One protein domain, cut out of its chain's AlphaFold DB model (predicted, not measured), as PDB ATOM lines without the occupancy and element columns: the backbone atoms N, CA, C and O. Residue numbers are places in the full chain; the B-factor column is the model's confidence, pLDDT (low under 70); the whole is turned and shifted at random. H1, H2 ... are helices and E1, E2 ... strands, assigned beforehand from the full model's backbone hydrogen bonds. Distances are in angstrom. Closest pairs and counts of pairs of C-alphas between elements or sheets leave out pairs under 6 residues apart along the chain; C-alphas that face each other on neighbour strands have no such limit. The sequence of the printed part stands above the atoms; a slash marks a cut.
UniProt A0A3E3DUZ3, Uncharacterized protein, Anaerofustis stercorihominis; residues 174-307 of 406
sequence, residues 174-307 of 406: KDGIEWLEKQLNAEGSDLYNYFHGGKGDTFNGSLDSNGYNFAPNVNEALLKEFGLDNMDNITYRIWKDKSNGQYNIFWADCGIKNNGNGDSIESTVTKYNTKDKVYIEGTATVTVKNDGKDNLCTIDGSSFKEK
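Overview. This is residues 174 to 307 of the 406 residues of an uncharacterized protein of Anaerofustis stercorihominis (UniProt A0A3E3DUZ3). A single curled sheet of six strands folds back on itself like part of a barrel, so that E1, E2 and E3 face E5 and E6, with E4 as the hinge. Helix H1 packs on the sheet over E3, while H2, H3 and H4 only graze the sheet, H2 meeting both H1 and H4. The 134 printed residues hold four named helices and six named strands in the order H1 H2 H3 E1 H4 E2 E3 E4 E5 E6, of mixed class; the sheet's order is E1 E2 E3 E4 E5 E6, all antiparallel. The whole is compact and rounded, with a radius of gyration of the C-alphas of 13.9 A and spans of 37 by 31 by 28 A.

Arrangement. H1, residues 174 to 185, touches H2, residues 190 to 196, with residues 180 to 185 alone; the closest C-alphas, of Leu 184 and Tyr 192, are 4.7 A apart, at a steep tilt of 55 degrees. H1 is on the sheet at a height of 9.5 A, and its closest C-alpha pair with E3, residues 247 to 252, is Ile 177 and Ile 249, 6.6 A. H3, residues 199 to 202, only grazes the sheet, and E1, residues 206 to 208, is an edge strand. H4, residues 216 to 225, only just touches H2, with 3 pairs of C-alphas within 8 A, the closest being Asp 190 and Val 218 at 6.1 A. E2, residues 235 to 240, has N 238 and O 207 of E1 within hydrogen-bond range at 2.8 A, and N 237 and O 250 of E3 at 2.9 A. E2 to E6 form a meander, each strand the antiparallel neighbour of the one before: E4, residues 264 to 273, has N 270 and O 251 of E3 at 2.8 A; E5, residues 279 to 290, has N 280 and O 271 of E4 at 2.8 A; E6, residues 295 to 299, has N 298 and O 287 of E5 at 2.9 A. Across the fold, the closest C-alphas of E2 and E6, Arg 237 and Ile 299, are 6.2 A apart. In H1, H2 and H4 every O i to N i+4 pair is within hydrogen-bond range; H3 is too short for one.

Along the chain. H1 begins at C-alpha 174, (138.859, 97.758, 122.590), and is 16.7 A long; H4 is 14.3 A. E2 spans 17.1 A and E3 16.4 A. E4, 24.2 A, bends by 67 degrees at residue 268, and E5, 29.9 A, by 72 degrees at residue 282. E6 ends at C-alpha 299, (129.969, 94.720, 136.467).

Size, cuts and confidence. The printed part has no cut, and the link from E3 to E4, 11 residues, is long. Residues 305 to 306 pair antiparallel with residues 282 to 283 of E5. The C-alphas of Asp 276 and Gly 292, the two farthest apart, are 39.5 A apart. Mean pLDDT of the printed part is 83.3; it is under 70 at residues 198 to 204, 211 to 212, 254 to 260 and 290 to 295.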
ATOM      1  N   LYS A 174     137.507  97.218 122.713       93.12
ATOM      2  CA  LYS A 174     138.859  97.758 122.590       93.12
ATOM      3  C   LYS A 174     138.848  99.279 122.434       93.12
ATOM      4  O   LYS A 174     139.526  99.956 123.197       93.12
ATOM      5  N   ASP A 175     138.057  99.811 121.506       93.12
ATOM      6  CA  ASP A 175     137.972 101.258 121.265       93.12
ATOM      7  C   ASP A 175     137.514 102.014 122.525       93.12
ATOM      8  O   ASP A 175     138.093 103.037 122.902       93.12
ATOM      9  N   GLY A 176     136.503 101.477 123.217       93.81
ATOM     10  CA  GLY A 176     135.999 102.042 124.466       93.81
ATOM     11  C   GLY A 176     137.039 102.012 125.588       93.81
ATOM     12  O   GLY A 176     137.258 103.021 126.262       93.81
ATOM     13  N   ILE A 177     137.729 100.883 125.762       95.81
ATOM     14  CA  ILE A 177     138.796 100.723 126.759       95.81
ATOM     15  C   ILE A 177     139.970 101.667 126.479       95.81
ATOM     16  O   ILE A 177     140.438 102.328 127.406       95.81
ATOM     17  N   GLU A 178     140.438 101.766 125.233       95.75
ATOM     18  CA  GLU A 178     141.552 102.652 124.865       95.75
ATOM     19  C   GLU A 178     141.196 104.120 125.105       95.75
ATOM     20  O   GLU A 178     142.016 104.892 125.614       95.75
ATOM     21  N   TRP A 179     139.954 104.512 124.806       96.06
ATOM     22  CA  TRP A 179     139.475 105.850 125.127       96.06
ATOM     23  C   TRP A 179     139.459 106.097 126.639       96.06
ATOM     24  O   TRP A 179     139.974 107.122 127.091       96.06
ATOM     25  N   LEU A 180     138.946 105.156 127.437       95.75
ATOM     26  CA  LEU A 180     138.938 105.264 128.901       95.75
ATOM     27  C   LEU A 180     140.362 105.328 129.479       95.75
ATOM     28  O   LEU A 180     140.629 106.170 130.335       95.75
ATOM     29  N   GLU A 181     141.301 104.509 128.994       95.62
ATOM     30  CA  GLU A 181     142.717 104.589 129.389       95.62
ATOM     31  C   GLU A 181     143.305 105.963 129.047       95.62
ATOM     32  O   GLU A 181     143.997 106.572 129.868       95.62
ATOM     33  N   LYS A 182     143.014 106.493 127.856       95.44
ATOM     34  CA  LYS A 182     143.475 107.826 127.462       95.44
ATOM     35  C   LYS A 182     142.930 108.900 128.402       95.44
ATOM     36  O   LYS A 182     143.696 109.757 128.836       95.44
ATOM     37  N   GLN A 183     141.646 108.840 128.761       94.94
ATOM     38  CA  GLN A 183     141.048 109.796 129.695       94.94
ATOM     39  C   GLN A 183     141.618 109.654 131.114       94.94
ATOM     40  O   GLN A 183     141.858 110.673 131.757       94.94
ATOM     41  N   LEU A 184     141.916 108.438 131.589       92.12
ATOM     42  CA  LEU A 184     142.573 108.213 132.888       92.12
ATOM     43  C   LEU A 184     143.933 108.913 133.004       92.12
ATOM     44  O   LEU A 184     144.323 109.286 134.108       92.12
ATOM     45  N   ASN A 185     144.633 109.092 131.880       90.19
ATOM     46  CA  ASN A 185     145.957 109.713 131.810       90.19
ATOM     47  C   ASN A 185     145.928 111.187 131.366       90.19
ATOM     48  O   ASN A 185     146.962 111.853 131.383       90.19
ATOM     49  N   ALA A 186     144.771 111.705 130.951       93.50
ATOM     50  CA  ALA A 186     144.627 113.075 130.476       93.50
ATOM     51  C   ALA A 186     144.292 114.017 131.639       93.50
ATOM     52  O   ALA A 186     143.146 114.067 132.089       93.50
ATOM     53  N   GLU A 187     145.282 114.781 132.110       92.19
ATOM     54  CA  GLU A 187     145.070 115.792 133.151       92.19
ATOM     55  C   GLU A 187     143.913 116.733 132.788       92.19
ATOM     56  O   GLU A 187     143.826 117.257 131.676       92.19
ATOM     57  N   GLY A 188     143.004 116.937 133.740       87.31
ATOM     58  CA  GLY A 188     141.822 117.774 133.556       87.31
ATOM     59  C   GLY A 188     140.613 117.068 132.938       87.31
ATOM     60  O   GLY A 188     139.532 117.654 132.974       87.31
ATOM     61  N   SER A 189     140.735 115.826 132.449       91.75
ATOM     62  CA  SER A 189     139.561 115.038 132.054       91.75
ATOM     63  C   SER A 189     138.682 114.714 133.270       91.75
ATOM     64  O   SER A 189     139.170 114.608 134.400       91.75
ATOM     65  N   ASP A 190     137.379 114.513 133.061       89.56
ATOM     66  CA  ASP A 190     136.466 114.119 134.142       89.56
ATOM     67  C   ASP A 190     136.897 112.806 134.813       89.56
ATOM     68  O   ASP A 190     136.814 112.670 136.037       89.56
ATOM     69  N   LEU A 191     137.413 111.856 134.027       90.56
ATOM     70  CA  LEU A 191     137.861 110.559 134.524       90.56
ATOM     71  C   LEU A 191     139.157 110.672 135.339       90.56
ATOM     72  O   LEU A 191     139.255 110.104 136.429       90.56
ATOM     73  N   TYR A 192     140.121 111.463 134.860       90.50
ATOM     74  CA  TYR A 192     141.338 111.786 135.601       90.50
ATOM     75  C   TYR A 192     140.989 112.466 136.927       90.50
ATOM     76  O   TYR A 192     141.433 112.023 137.988       90.50
ATOM     77  N   ASN A 193     140.144 113.500 136.878       88.44
ATOM     78  CA  ASN A 193     139.736 114.280 138.046       88.44
ATOM     79  C   ASN A 193     138.959 113.435 139.060       88.44
ATOM     80  O   ASN A 193     139.086 113.658 140.263       88.44
ATOM     81  N   TYR A 194     138.185 112.443 138.615       87.75
ATOM     82  CA  TYR A 194     137.518 111.511 139.519       87.75
ATOM     83  C   TYR A 194     138.531 110.715 140.356       87.75
ATOM     84  O   TYR A 194     138.436 110.687 141.587       87.75
ATOM     85  N   PHE A 195     139.528 110.098 139.715       87.12
ATOM     86  CA  PHE A 195     140.489 109.234 140.407       87.12
ATOM     87  C   PHE A 195     141.617 109.985 141.127       87.12
ATOM     88  O   PHE A 195     142.105 109.484 142.141       87.12
ATOM     89  N   HIS A 196     141.993 111.178 140.662       85.50
ATOM     90  CA  HIS A 196     143.060 111.999 141.255       85.50
ATOM     91  C   HIS A 196     142.537 113.106 142.183       85.50
ATOM     92  O   HIS A 196     143.271 113.590 143.039       85.50
ATOM     93  N   GLY A 197     141.257 113.476 142.090       77.06
ATOM     94  CA  GLY A 197     140.606 114.460 142.964       77.06
ATOM     95  C   GLY A 197     140.109 113.902 144.305       77.06
ATOM     96  O   GLY A 197     139.286 114.538 144.962       77.06
ATOM     97  N   GLY A 198     140.540 112.699 144.702       69.25
ATOM     98  CA  GLY A 198     140.199 112.057 145.982       69.25
ATOM     99  C   GLY A 198     138.848 111.324 146.030       69.25
ATOM    100  O   GLY A 198     138.576 110.599 146.994       69.25
ATOM    101  N   LYS A 199     138.003 111.437 144.993       69.88
ATOM    102  CA  LYS A 199     136.770 110.630 144.881       69.88
ATOM    103  C   LYS A 199     137.089 109.154 144.633       69.88
ATOM    104  O   LYS A 199     136.536 108.289 145.303       69.88
ATOM    105  N   GLY A 200     138.055 108.860 143.762       63.19
ATOM    106  CA  GLY A 200     138.525 107.492 143.533       63.19
ATOM    107  C   GLY A 200     138.955 106.787 144.822       63.19
ATOM    108  O   GLY A 200     138.617 105.628 145.034       63.19
ATOM    109  N   ASP A 201     139.610 107.496 145.740       65.50
ATOM    110  CA  ASP A 201     140.102 106.893 146.983       65.50
ATOM    111  C   ASP A 201     138.991 106.671 148.034       65.50
ATOM    112  O   ASP A 201     139.116 105.788 148.888       65.50
ATOM    113  N   THR A 202     137.879 107.416 147.954       63.84
ATOM    114  CA  THR A 202     136.738 107.323 148.890       63.84
ATOM    115  C   THR A 202     135.692 106.280 148.484       63.84
ATOM    116  O   THR A 202     135.069 105.681 149.359       63.84
ATOM    117  N   PHE A 203     135.542 105.984 147.190       59.88
ATOM    118  CA  PHE A 203     134.559 105.024 146.662       59.88
ATOM    119  C   PHE A 203     135.186 103.676 146.280       59.88
ATOM    120  O   PHE A 203     135.048 103.189 145.159       59.88
ATOM    121  N   ASN A 204     135.925 103.069 147.215       63.72
ATOM    122  CA  ASN A 204     136.609 101.776 147.033       63.72
ATOM    123  C   ASN A 204     137.549 101.677 145.814       63.72
ATOM    124  O   ASN A 204     137.968 100.576 145.462       63.72
ATOM    125  N   GLY A 205     137.951 102.795 145.208       75.69
ATOM    126  CA  GLY A 205     138.777 102.772 144.005       75.69
ATOM    127  C   GLY A 205     138.005 102.458 142.731       75.69
ATOM    128  O   GLY A 205     138.659 102.131 141.754       75.69
ATOM    129  N   SER A 206     136.668 102.503 142.696       86.62
ATOM    130  CA  SER A 206     135.907 102.151 141.485       86.62
ATOM    131  C   SER A 206     135.097 103.297 140.887       86.62
ATOM    132  O   SER A 206     134.631 104.184 141.604       86.62
ATOM    133  N   LEU A 207     134.919 103.236 139.569       88.94
ATOM    134  CA  LEU A 207     133.965 104.019 138.796       88.94
ATOM    135  C   LEU A 207     133.218 103.074 137.859       88.94
ATOM    136  O   LEU A 207     133.847 102.321 137.122       88.94
ATOM    137  N   ASP A 208     131.897 103.130 137.881       87.12
ATOM    138  CA  ASP A 208     131.031 102.317 137.033       87.12
ATOM    139  C   ASP A 208     130.378 103.219 135.977       87.12
ATOM    140  O   ASP A 208     130.126 104.400 136.235       87.12
ATOM    141  N   SER A 209     130.095 102.674 134.792       83.31
ATOM    142  CA  SER A 209     129.393 103.412 133.734       83.31
ATOM    143  C   SER A 209     128.005 103.854 134.179       83.31
ATOM    144  O   SER A 209     127.505 104.859 133.717       83.31
ATOM    145  N   ASN A 210     127.388 103.132 135.107       74.69
ATOM    146  CA  ASN A 210     126.117 103.465 135.725       74.69
ATOM    147  C   ASN A 210     126.116 102.873 137.141       74.69
ATOM    148  O   ASN A 210     126.664 101.794 137.363       74.69
ATOM    149  N   GLY A 211     125.506 103.556 138.115       67.62
ATOM    150  CA  GLY A 211     125.409 103.068 139.498       67.62
ATOM    151  C   GLY A 211     125.797 104.096 140.564       67.62
ATOM    152  O   GLY A 211     125.709 105.301 140.354       67.62
ATOM    153  N   TYR A 212     126.187 103.619 141.752       64.81
ATOM    154  CA  TYR A 212     126.475 104.485 142.910       64.81
ATOM    155  C   TYR A 212     127.807 105.240 142.778       64.81
ATOM    156  O   TYR A 212     127.940 106.356 143.274       64.81
ATOM    157  N   ASN A 213     128.777 104.646 142.078       73.56
ATOM    158  CA  ASN A 213     130.101 105.215 141.827       73.56
ATOM    159  C   ASN A 213     130.186 105.735 140.387       73.56
ATOM    160  O   ASN A 213     131.041 105.320 139.609       73.56
ATOM    161  N   PHE A 214     129.238 106.588 140.016       72.94
ATOM    162  CA  PHE A 214     129.024 107.030 138.644       72.94
ATOM    163  C   PHE A 214     129.505 108.469 138.424       72.94
ATOM    164  O   PHE A 214     129.306 109.345 139.270       72.94
ATOM    165  N   ALA A 215     130.117 108.718 137.264       75.50
ATOM    166  CA  ALA A 215     130.457 110.053 136.787       75.50
ATOM    167  C   ALA A 215     129.736 110.322 135.449       75.50
ATOM    168  O   ALA A 215     130.252 109.916 134.407       75.50
ATOM    169  N   PRO A 216     128.578 111.011 135.450       82.31
ATOM    170  CA  PRO A 216     127.760 111.198 134.245       82.31
ATOM    171  C   PRO A 216     128.501 111.861 133.090       82.31
ATOM    172  O   PRO A 216     128.370 111.424 131.951       82.31
ATOM    173  N   ASN A 217     129.369 112.824 133.396       88.44
ATOM    174  CA  ASN A 217     130.178 113.506 132.389       88.44
ATOM    175  C   ASN A 217     131.077 112.545 131.587       88.44
ATOM    176  O   ASN A 217     131.358 112.805 130.421       88.44
ATOM    177  N   VAL A 218     131.526 111.430 132.185       90.12
ATOM    178  CA  VAL A 218     132.371 110.446 131.485       90.12
ATOM    179  C   VAL A 218     131.556 109.707 130.424       90.12
ATOM    180  O   VAL A 218     132.023 109.581 129.294       90.12
ATOM    181  N   ASN A 219     130.324 109.298 130.746       88.69
ATOM    182  CA  ASN A 219     129.419 108.702 129.763       88.69
ATOM    183  C   ASN A 219     129.060 109.697 128.664       88.69
ATOM    184  O   ASN A 219     129.137 109.348 127.497       88.69
ATOM    185  N   GLU A 220     128.695 110.934 129.010       89.94
ATOM    186  CA  GLU A 220     128.358 111.955 128.009       89.94
ATOM    187  C   GLU A 220     129.513 112.185 127.022       89.94
ATOM    188  O   GLU A 220     129.297 112.273 125.813       89.94
ATOM    189  N   ALA A 221     130.752 112.231 127.523       91.69
ATOM    190  CA  ALA A 221     131.941 112.359 126.691       91.69
ATOM    191  C   ALA A 221     132.194 111.115 125.819       91.69
ATOM    192  O   ALA A 221     132.513 111.272 124.642       91.69
ATOM    193  N   LEU A 222     132.006 109.905 126.357       91.06
ATOM    194  CA  LEU A 222     132.134 108.647 125.611       91.06
ATOM    195  C   LEU A 222     131.077 108.549 124.498       91.06
ATOM    196  O   LEU A 222     131.411 108.299 123.339       91.06
ATOM    197  N   LEU A 223     129.808 108.796 124.838       89.50
ATOM    198  CA  LEU A 223     128.692 108.811 123.896       89.50
ATOM    199  C   LEU A 223     128.954 109.817 122.778       89.50
ATOM    200  O   LEU A 223     128.772 109.492 121.612       89.50
ATOM    201  N   LYS A 224     129.448 111.014 123.108       91.25
ATOM    202  CA  LYS A 224     129.790 112.035 122.115       91.25
ATOM    203  C   LYS A 224     130.957 111.625 121.215       91.25
ATOM    204  O   LYS A 224     130.860 111.836 120.009       91.25
ATOM    205  N   GLU A 225     132.030 111.061 121.772       92.00
ATOM    206  CA  GLU A 225     133.212 110.626 121.009       92.00
ATOM    207  C   GLU A 225     132.822 109.625 119.920       92.00
ATOM    208  O   GLU A 225     133.166 109.788 118.750       92.00
ATOM    209  N   PHE A 226     132.039 108.616 120.298       89.88
ATOM    210  CA  PHE A 226     131.632 107.542 119.398       89.88
ATOM    211  C   PHE A 226     130.260 107.787 118.764       89.88
ATOM    212  O   PHE A 226     129.745 106.922 118.061       89.88
ATOM    213  N   GLY A 227     129.683 108.983 118.961       87.44
ATOM    214  CA  GLY A 227     128.304 109.387 118.649       87.44
ATOM    215  C   GLY A 227     127.292 108.254 118.810       87.44
ATOM    216  O   GLY A 227     126.712 107.814 117.819       87.44
ATOM    217  N   LEU A 228     127.181 107.768 120.039       83.94
ATOM    218  CA  LEU A 228     126.168 106.843 120.518       83.94
ATOM    219  C   LEU A 228     125.018 107.650 121.133       83.94
ATOM    220  O   LEU A 228     125.259 108.673 121.775       83.94
ATOM    221  N   ASP A 229     123.786 107.171 120.987       82.31
ATOM    222  CA  ASP A 229     122.615 107.859 121.544       82.31
ATOM    223  C   ASP A 229     122.456 107.617 123.051       82.31
ATOM    224  O   ASP A 229     121.998 108.493 123.785       82.31
ATOM    225  N   ASN A 230     122.825 106.423 123.521       80.38
ATOM    226  CA  ASN A 230     122.728 106.016 124.917       80.38
ATOM    227  C   ASN A 230     123.701 104.869 125.249       80.38
ATOM    228  O   ASN A 230     124.386 104.333 124.377       80.38
ATOM    229  N   MET A 231     123.758 104.503 126.533       79.00
ATOM    230  CA  MET A 231     124.604 103.421 127.055       79.00
ATOM    231  C   MET A 231     123.873 102.065 127.102       79.00
ATOM    232  O   MET A 231     124.351 101.149 127.756       79.00
ATOM    233  N   ASP A 232     122.714 101.899 126.453       74.12
ATOM    234  CA  ASP A 232     121.837 100.734 126.684       74.12
ATOM    235  C   ASP A 232     122.499  99.381 126.392       74.12
ATOM    236  O   ASP A 232     122.073  98.356 126.923       74.12
ATOM    237  N   ASN A 233     123.488  99.378 125.497       76.12
ATOM    238  CA  ASN A 233     124.141  98.169 125.006       76.12
ATOM    239  C   ASN A 233     125.555  97.973 125.566       76.12
ATOM    240  O   ASN A 233     126.227  97.017 125.186       76.12
ATOM    241  N   ILE A 234     126.034  98.897 126.401       83.19
ATOM    242  CA  ILE A 234     127.410  98.897 126.888       83.19
ATOM    243  C   ILE A 234     127.440  99.224 128.375       83.19
ATOM    244  O   ILE A 234     126.786 100.143 128.857       83.19
ATOM    245  N   THR A 235     128.264  98.503 129.119       88.56
ATOM    246  CA  THR A 235     128.654  98.936 130.455       88.56
ATOM    247  C   THR A 235     130.141  98.740 130.634       88.56
ATOM    248  O   THR A 235     130.750  97.818 130.091       88.56
ATOM    249  N   TYR A 236     130.727  99.611 131.436       91.50
ATOM    250  CA  TYR A 236     132.111  99.499 131.833       91.50
ATOM    251  C   TYR A 236     132.252  99.689 133.337       91.50
ATOM    252  O   TYR A 236     131.413 100.302 134.003       91.50
ATOM    253  N   ARG A 237     133.356  99.180 133.870       91.94
ATOM    254  CA  ARG A 237     133.804  99.427 135.236       91.94
ATOM    255  C   ARG A 237     135.297  99.661 135.240       91.94
ATOM    256  O   ARG A 237     136.050  98.885 134.670       91.94
ATOM    257  N   ILE A 238     135.735 100.686 135.947       92.94
ATOM    258  CA  ILE A 238     137.141 100.967 136.203       92.94
ATOM    259  C   ILE A 238     137.394 100.732 137.680       92.94
ATOM    260  O   ILE A 238     136.672 101.243 138.533       92.94
ATOM    261  N   TRP A 239     138.433  99.971 137.990       89.50
ATOM    262  CA  TRP A 239     138.859  99.702 139.351       89.50
ATOM    263  C   TRP A 239     140.354  99.956 139.520       89.50
ATOM    264  O   TRP A 239     141.181  99.308 138.886       89.50
ATOM    265  N   LYS A 240     140.691 100.890 140.407       87.88
ATOM    266  CA  LYS A 240     142.040 101.202 140.865       87.88
ATOM    267  C   LYS A 240     142.459 100.196 141.932       87.88
ATOM    268  O   LYS A 240     141.931 100.186 143.047       87.88
ATOM    269  N   ASP A 241     143.439  99.374 141.598       81.62
ATOM    270  CA  ASP A 241     144.120  98.501 142.537       81.62
ATOM    271  C   ASP A 241     144.932  99.355 143.520       81.62
ATOM    272  O   ASP A 241     145.883 100.054 143.165       81.62
ATOM    273  N   LYS A 242     144.540  99.309 144.795       77.12
ATOM    274  CA  LYS A 242     145.165 100.102 145.861       77.12
ATOM    275  C   LYS A 242     146.606  99.679 146.157       77.12
ATOM    276  O   LYS A 242     147.340 100.464 146.747       77.12
ATOM    277  N   SER A 243     147.001  98.457 145.795       77.06
ATOM    278  CA  SER A 243     148.332  97.923 146.104       77.06
ATOM    279  C   SER A 243     149.431  98.505 145.213       77.06
ATOM    280  O   SER A 243     150.561  98.676 145.664       77.06
ATOM    281  N   ASN A 244     149.102  98.833 143.964       78.88
ATOM    282  CA  ASN A 244     150.064  99.263 142.946       78.88
ATOM    283  C   ASN A 244     149.620 100.523 142.176       78.88
ATOM    284  O   ASN A 244     150.372 101.012 141.334       78.88
ATOM    285  N   GLY A 245     148.426 101.052 142.459       81.31
ATOM    286  CA  GLY A 245     147.868 102.249 141.826       81.31
ATOM    287  C   GLY A 245     147.377 102.047 140.390       81.31
ATOM    288  O   GLY A 245     147.010 103.031 139.754       81.31
ATOM    289  N   GLN A 246     147.376 100.814 139.880       88.12
ATOM    290  CA  GLN A 246     147.017 100.489 138.499       88.12
ATOM    291  C   GLN A 246     145.511 100.340 138.329       88.12
ATOM    292  O   GLN A 246     144.801 100.006 139.277       88.12
ATOM    293  N   TYR A 247     145.018 100.544 137.112       91.38
ATOM    294  CA  TYR A 247     143.599 100.431 136.807       91.38
ATOM    295  C   TYR A 247     143.309  99.127 136.063       91.38
ATOM    296  O   TYR A 247     144.021  98.728 135.143       91.38
ATOM    297  N   ASN A 248     142.225  98.474 136.459       92.38
ATOM    298  CA  ASN A 248     141.570  97.430 135.693       92.38
ATOM    299  C   ASN A 248     140.314  98.039 135.075       92.38
ATOM    300  O   ASN A 248     139.464  98.556 135.800       92.38
ATOM    301  N   ILE A 249     140.207  97.986 133.755       95.19
ATOM    302  CA  ILE A 249     139.052  98.442 132.990       95.19
ATOM    303  C   ILE A 249     138.323  97.194 132.507       95.19
ATOM    304  O   ILE A 249     138.907  96.350 131.839       95.19
ATOM    305  N   PHE A 250     137.063  97.059 132.879       94.56
ATOM    306  CA  PHE A 250     136.170  96.005 132.434       94.56
ATOM    307  C   PHE A 250     135.167  96.619 131.475       94.56
ATOM    308  O   PHE A 250     134.616  97.679 131.771       94.56
ATOM    309  N   TRP A 251     134.918  95.941 130.367       93.69
ATOM    310  CA  TRP A 251     133.953  96.336 129.358       93.69
ATOM    311  C   TRP A 251     133.061  95.154 129.021       93.69
ATOM    312  O   TRP A 251     133.555  94.046 128.826       93.69
ATOM    313  N   ALA A 252     131.759  95.387 128.933       89.88
ATOM    314  CA  ALA A 252     130.812  94.390 128.472       89.88
ATOM    315  C   ALA A 252     129.848  95.025 127.472       89.88
ATOM    316  O   ALA A 252     129.208  96.034 127.777       89.88
ATOM    317  N   ASP A 253     129.696  94.382 126.317       81.00
ATOM    318  CA  ASP A 253     128.653  94.695 125.340       81.00
ATOM    319  C   ASP A 253     127.362  94.023 125.801       81.00
ATOM    320  O   ASP A 253     126.954  92.951 125.349       81.00
ATOM    321  N   CYS A 254     126.762  94.597 126.834       67.19
ATOM    322  CA  CYS A 254     125.561  94.049 127.415       67.19
ATOM    323  C   CYS A 254     124.361  94.549 126.622       67.19
ATOM    324  O   CYS A 254     123.854  95.632 126.884       67.19
ATOM    325  N   GLY A 255     123.837  93.726 125.714       57.19
ATOM    326  CA  GLY A 255     122.489  93.890 125.164       57.19
ATOM    327  C   GLY A 255     121.409  93.643 126.225       57.19
ATOM    328  O   GLY A 255     120.522  92.821 126.022       57.19
ATOM    329  N   ILE A 256     121.485  94.308 127.383       56.25
ATOM    330  CA  ILE A 256     120.597  94.108 128.536       56.25
ATOM    331  C   ILE A 256     119.320  94.946 128.369       56.25
ATOM    332  O   ILE A 256     118.804  95.612 129.270       56.25
ATOM    333  N   LYS A 257     118.757  94.888 127.167       52.56
ATOM    334  CA  LYS A 257     117.369  95.253 126.937       52.56
ATOM    335  C   LYS A 257     116.577  94.011 127.335       52.56
ATOM    336  O   LYS A 257     116.661  93.022 126.620       52.56
ATOM    337  N   ASN A 258     115.888  94.053 128.484       52.22
ATOM    338  CA  ASN A 258     114.879  93.088 128.993       52.22
ATOM    339  C   ASN A 258     115.171  92.369 130.327       52.22
ATOM    340  O   ASN A 258     114.398  91.482 130.687       52.22
ATOM    341  N   ASN A 259     116.190  92.746 131.100       59.34
ATOM    342  CA  ASN A 259     116.394  92.109 132.411       59.34
ATOM    343  C   ASN A 259     115.587  92.798 133.518       59.34
ATOM    344  O   ASN A 259     115.417  94.020 133.526       59.34
ATOM    345  N   GLY A 260     115.075  91.993 134.447       58.78
ATOM    346  CA  GLY A 260     114.347  92.440 135.623       58.78
ATOM    347  C   GLY A 260     115.241  93.203 136.598       58.78
ATOM    348  O   GLY A 260     116.458  93.029 136.664       58.78
ATOM    349  N   ASN A 261     114.625  94.087 137.381       70.38
ATOM    350  CA  ASN A 261     115.327  94.815 138.432       70.38
ATOM    351  C   ASN A 261     115.888  93.842 139.483       70.38
ATOM    352  O   ASN A 261     115.124  93.114 140.114       70.38
ATOM    353  N   GLY A 262     117.197  93.891 139.718       70.75
ATOM    354  CA  GLY A 262     117.913  93.014 140.644       70.75
ATOM    355  C   GLY A 262     118.500  91.760 139.997       70.75
ATOM    356  O   GLY A 262     119.200  91.013 140.684       70.75
ATOM    357  N   ASP A 263     118.265  91.534 138.702       77.81
ATOM    358  CA  ASP A 263     118.813  90.378 138.002       77.81
ATOM    359  C   ASP A 263     120.340  90.445 137.972       77.81
ATOM    360  O   ASP A 263     120.944  91.494 137.740       77.81
ATOM    361  N   SER A 264     120.968  89.299 138.217       81.94
ATOM    362  CA  SER A 264     122.406  89.112 138.072       81.94
ATOM    363  C   SER A 264     122.643  88.093 136.972       81.94
ATOM    364  O   SER A 264     122.174  86.960 137.065       81.94
ATOM    365  N   ILE A 265     123.347  88.512 135.926       84.12
ATOM    366  CA  ILE A 265     123.631  87.692 134.750       84.12
ATOM    367  C   ILE A 265     125.132  87.477 134.621       84.12
ATOM    368  O   ILE A 265     125.916  88.388 134.867       84.12
ATOM    369  N   GLU A 266     125.549  86.290 134.204       86.94
ATOM    370  CA  GLU A 266     126.925  86.087 133.757       86.94
ATOM    371  C   GLU A 266     127.042  86.629 132.325       86.94
ATOM    372  O   GLU A 266     126.306  86.206 131.436       86.94
ATOM    373  N   SER A 267     127.911  87.616 132.114       87.00
ATOM    374  CA  SER A 267     128.139  88.251 130.808       87.00
ATOM    375  C   SER A 267     129.580  88.071 130.367       87.00
ATOM    376  O   SER A 267     130.481  88.013 131.203       87.00
ATOM    377  N   THR A 268     129.802  88.027 129.054       89.88
ATOM    378  CA  THR A 268     131.146  88.149 128.486       89.88
ATOM    379  C   THR A 268     131.687  89.547 128.759       89.88
ATOM    380  O   THR A 268     130.985  90.539 128.559       89.88
ATOM    381  N   VAL A 269     132.921  89.610 129.249       92.88
ATOM    382  CA  VAL A 269     133.592  90.849 129.637       92.88
ATOM    383  C   VAL A 269     135.020  90.833 129.114       92.88
ATOM    384  O   VAL A 269     135.763  89.882 129.361       92.88
ATOM    385  N   THR A 270     135.420  91.929 128.481       95.12
ATOM    386  CA  THR A 270     136.819  92.227 128.185       95.12
ATOM    387  C   THR A 270     137.415  92.966 129.377       95.12
ATOM    388  O   THR A 270     136.956  94.047 129.751       95.12
ATOM    389  N   LYS A 271     138.452  92.399 129.992       95.19
ATOM    390  CA  LYS A 271     139.250  93.050 131.033       95.19
ATOM    391  C   LYS A 271     140.551  93.570 130.432       95.19
ATOM    392  O   LYS A 271     141.247  92.849 129.728       95.19
ATOM    393  N   TYR A 272     140.934  94.782 130.800       95.69
ATOM    394  CA  TYR A 272     142.211  95.392 130.464       95.69
ATOM    395  C   TYR A 272     142.905  95.907 131.721       95.69
ATOM    396  O   TYR A 272     142.299  96.609 132.529       95.69
ATOM    397  N   ASN A 273     144.178  95.564 131.898       92.50
ATOM    398  CA  ASN A 273     145.003  96.108 132.973       92.50
ATOM    399  C   ASN A 273     145.971  97.156 132.409       92.50
ATOM    400  O   ASN A 273     146.748  96.846 131.508       92.50
ATOM    401  N   THR A 274     145.976  98.369 132.968       91.81
ATOM    402  CA  THR A 274     146.809  99.479 132.464       91.81
ATOM    403  C   THR A 274     148.312  99.255 132.621       91.81
ATOM    404  O   THR A 274     149.101  99.915 131.946       91.81
ATOM    405  N   LYS A 275     148.729  98.338 133.502       89.25
ATOM    406  CA  LYS A 275     150.136  97.983 133.709       89.25
ATOM    407  C   LYS A 275     150.647  97.073 132.603       89.25
ATOM    408  O   LYS A 275     151.647  97.382 131.965       89.25
ATOM    409  N   ASP A 276     149.962  95.949 132.415       88.00
ATOM    410  CA  ASP A 276     150.415  94.884 131.519       88.00
ATOM    411  C   ASP A 276     149.961  95.138 130.075       88.00
ATOM    412  O   ASP A 276     150.530  94.589 129.136       88.00
ATOM    413  N   LYS A 277     148.960  96.010 129.893       91.19
ATOM    414  CA  LYS A 277     148.364  96.388 128.605       91.19
ATOM    415  C   LYS A 277     147.861  95.195 127.794       91.19
ATOM    416  O   LYS A 277     147.914  95.183 126.566       91.19
ATOM    417  N   VAL A 278     147.361  94.188 128.505       90.00
ATOM    418  CA  VAL A 278     146.799  92.966 127.932       90.00
ATOM    419  C   VAL A 278     145.282  93.003 128.050       90.00
ATOM    420  O   VAL A 278     144.741  93.320 129.111       90.00
ATOM    421  N   TYR A 279     144.621  92.648 126.951       93.44
ATOM    422  CA  TYR A 279     143.191  92.374 126.905       93.44
ATOM    423  C   TYR A 279     142.962  90.903 127.236       93.44
ATOM    424  O   TYR A 279     143.552  90.023 126.610       93.44
ATOM    425  N   ILE A 280     142.121  90.654 128.230       93.81
ATOM    426  CA  ILE A 280     141.775  89.325 128.710       93.81
ATOM    427  C   ILE A 280     140.267  89.176 128.572       93.81
ATOM    428  O   ILE A 280     139.502  89.896 129.216       93.81
ATOM    429  N   GLU A 281     139.847  88.235 127.736       94.19
ATOM    430  CA  GLU A 281     138.441  87.878 127.590       94.19
ATOM    431  C   GLU A 281     138.017  86.919 128.702       94.19
ATOM    432  O   GLU A 281     138.758  86.016 129.094       94.19
ATOM    433  N   GLY A 282     136.804  87.094 129.209       93.44
ATOM    434  CA  GLY A 282     136.286  86.268 130.287       93.44
ATOM    435  C   GLY A 282     134.796  86.442 130.503       93.44
ATOM    436  O   GLY A 282     134.083  86.995 129.663       93.44
ATOM    437  N   THR A 283     134.324  85.963 131.647       93.31
ATOM    438  CA  THR A 283     132.969  86.220 132.130       93.31
ATOM    439  C   THR A 283     133.002  86.949 133.461       93.31
ATOM    440  O   THR A 283     133.924  86.771 134.253       93.31
ATOM    441  N   ALA A 284     132.000  87.780 133.725       92.69
ATOM    442  CA  ALA A 284     131.750  88.344 135.046       92.69
ATOM    443  C   ALA A 284     130.245  88.487 135.280       92.69
ATOM    444  O   ALA A 284     129.455  88.597 134.341       92.69
ATOM    445  N   THR A 285     129.852  88.516 136.545       90.88
ATOM    446  CA  THR A 285     128.492  88.843 136.956       90.88
ATOM    447  C   THR A 285     128.220  90.322 136.694       90.88
ATOM    448  O   THR A 285     128.962  91.196 137.141       90.88
ATOM    449  N   VAL A 286     127.124  90.609 136.002       87.38
ATOM    450  CA  VAL A 286     126.576  91.949 135.799       87.38
ATOM    451  C   VAL A 286     125.233  92.013 136.503       87.38
ATOM    452  O   VAL A 286     124.339  91.218 136.218       87.38
ATOM    453  N   THR A 287     125.086  92.953 137.432       83.88
ATOM    454  CA  THR A 287     123.813  93.205 138.112       83.88
ATOM    455  C   THR A 287     123.083  94.352 137.432       83.88
ATOM    456  O   THR A 287     123.671  95.401 137.167       83.88
ATOM    457  N   VAL A 288     121.792  94.159 137.190       78.19
ATOM    458  CA  VAL A 288     120.897  95.143 136.586       78.19
ATOM    459  C   VAL A 288     120.033  95.741 137.679       78.19
ATOM    460  O   VAL A 288     119.369  95.024 138.421       78.19
ATOM    461  N   LYS A 289     120.010  97.065 137.787       74.00
ATOM    462  CA  LYS A 289     119.116  97.780 138.690       74.00
ATOM    463  C   LYS A 289     118.305  98.792 137.902       74.00
ATOM    464  O   LYS A 289     118.860  99.712 137.325       74.00
ATOM    465  N   ASN A 290     116.992  98.641 137.911       69.56
ATOM    466  CA  ASN A 290     116.084  99.600 137.301       69.56
ATOM    467  C   ASN A 290     115.699 100.654 138.349       69.56
ATOM    468  O   ASN A 290     115.171 100.313 139.412       69.56
ATOM    469  N   ASP A 291     115.994 101.922 138.077       64.25
ATOM    470  CA  ASP A 291     115.653 103.047 138.959       64.25
ATOM    471  C   ASP A 291     114.349 103.768 138.560       64.25
ATOM    472  O   ASP A 291     113.998 104.804 139.130       64.25
ATOM    473  N   GLY A 292     113.602 103.194 137.613       58.03
ATOM    474  CA  GLY A 292     112.371 103.738 137.050       58.03
ATOM    475  C   GLY A 292     112.585 104.628 135.823       58.03
ATOM    476  O   GLY A 292     111.592 105.020 135.207       58.03
ATOM    477  N   LYS A 293     113.835 104.944 135.459       60.59
ATOM    478  CA  LYS A 293     114.178 105.675 134.231       60.59
ATOM    479  C   LYS A 293     115.131 104.886 133.347       60.59
ATOM    480  O   LYS A 293     114.845 104.763 132.163       60.59
ATOM    481  N   ASP A 294     116.170 104.298 133.936       61.16
ATOM    482  CA  ASP A 294     117.232 103.612 133.206       61.16
ATOM    483  C   ASP A 294     117.569 102.248 133.837       61.16
ATOM    484  O   ASP A 294     117.390 102.010 135.038       61.16
ATOM    485  N   ASN A 295     118.075 101.323 133.014       63.16
ATOM    486  CA  ASN A 295     118.659 100.069 133.489       63.16
ATOM    487  C   ASN A 295     120.130 100.314 133.861       63.16
ATOM    488  O   ASN A 295     121.005 100.398 133.002       63.16
ATOM    489  N   LEU A 296     120.422 100.406 135.156       70.19
ATOM    490  CA  LEU A 296     121.782 100.529 135.672       70.19
ATOM    491  C   LEU A 296     122.457  99.154 135.642       70.19
ATOM    492  O   LEU A 296     122.128  98.285 136.447       70.19
ATOM    493  N   CYS A 297     123.414  98.954 134.741       77.25
ATOM    494  CA  CYS A 297     124.178  97.709 134.649       77.25
ATOM    495  C   CYS A 297     125.542  97.892 135.317       77.25
ATOM    496  O   CYS A 297     126.330  98.730 134.888       77.25
ATOM    497  N   THR A 298     125.832  97.120 136.363       84.25
ATOM    498  CA  THR A 298     127.097  97.191 137.110       84.25
ATOM    499  C   THR A 298     127.847  95.869 136.990       84.25
ATOM    500  O   THR A 298     127.314  94.831 137.378       84.25
ATOM    501  N   ILE A 299     129.087  95.898 136.493       89.25
ATOM    502  CA  ILE A 299     129.969  94.720 136.467       89.25
ATOM    503  C   ILE A 299     130.528  94.485 137.872       89.25
ATOM    504  O   ILE A 299     131.121  95.386 138.471       89.25
ATOM    505  N   ASP A 300     130.410  93.270 138.395       88.44
ATOM    506  CA  ASP A 300     131.169  92.833 139.561       88.44
ATOM    507  C   ASP A 300     132.535  92.298 139.116       88.44
ATOM    508  O   ASP A 300     132.703  91.117 138.811       88.44
ATOM    509  N   GLY A 301     133.544  93.171 139.110       85.19
ATOM    510  CA  GLY A 301     134.906  92.801 138.713       85.19
ATOM    511  C   GLY A 301     135.550  91.720 139.593       85.19
ATOM    512  O   GLY A 301     136.497  91.075 139.148       85.19
ATOM    513  N   SER A 302     135.048  91.483 140.814       87.62
ATOM    514  CA  SER A 302     135.557  90.416 141.691       87.62
ATOM    515  C   SER A 302     135.096  89.019 141.266       87.62
ATOM    516  O   SER A 302     135.733  88.027 141.612       87.62
ATOM    517  N   SER A 303     134.027  88.950 140.472       91.50
ATOM    518  CA  SER A 303     133.488  87.712 139.909       91.50
ATOM    519  C   SER A 303     134.125  87.313 138.573       91.50
ATOM    520  O   SER A 303     133.736  86.294 138.002       91.50
ATOM    521  N   PHE A 304     135.082  88.104 138.070       93.50
ATOM    522  CA  PHE A 304     135.697  87.875 136.767       93.50
ATOM    523  C   PHE A 304     136.435  86.533 136.709       93.50
ATOM    524  O   PHE A 304     137.308  86.252 137.533       93.50
ATOM    525  N   LYS A 305     136.122  85.743 135.685       93.88
ATOM    526  CA  LYS A 305     136.790  84.490 135.340       93.88
ATOM    527  C   LYS A 305     137.340  84.614 133.931       93.88
ATOM    528  O   LYS A 305     136.590  84.844 132.988       93.88
ATOM    529  N   GLU A 306     138.650  84.465 133.797       93.81
ATOM    530  CA  GLU A 306     139.304  84.428 132.493       93.81
ATOM    531  C   GLU A 306     138.798  83.227 131.691       93.81
ATOM    532  O   GLU A 306     138.659  82.121 132.221       93.81
ATOM    533  N   LYS A 307     138.491  83.450 130.412       89.62
ATOM    534  CA  LYS A 307     138.153  82.362 129.503       89.62
ATOM    535  C   LYS A 307     139.424  81.553 129.289       89.62
ATOM    536  O   LYS A 307     140.415  82.096 128.808       89.62
TER     537      LYS A 307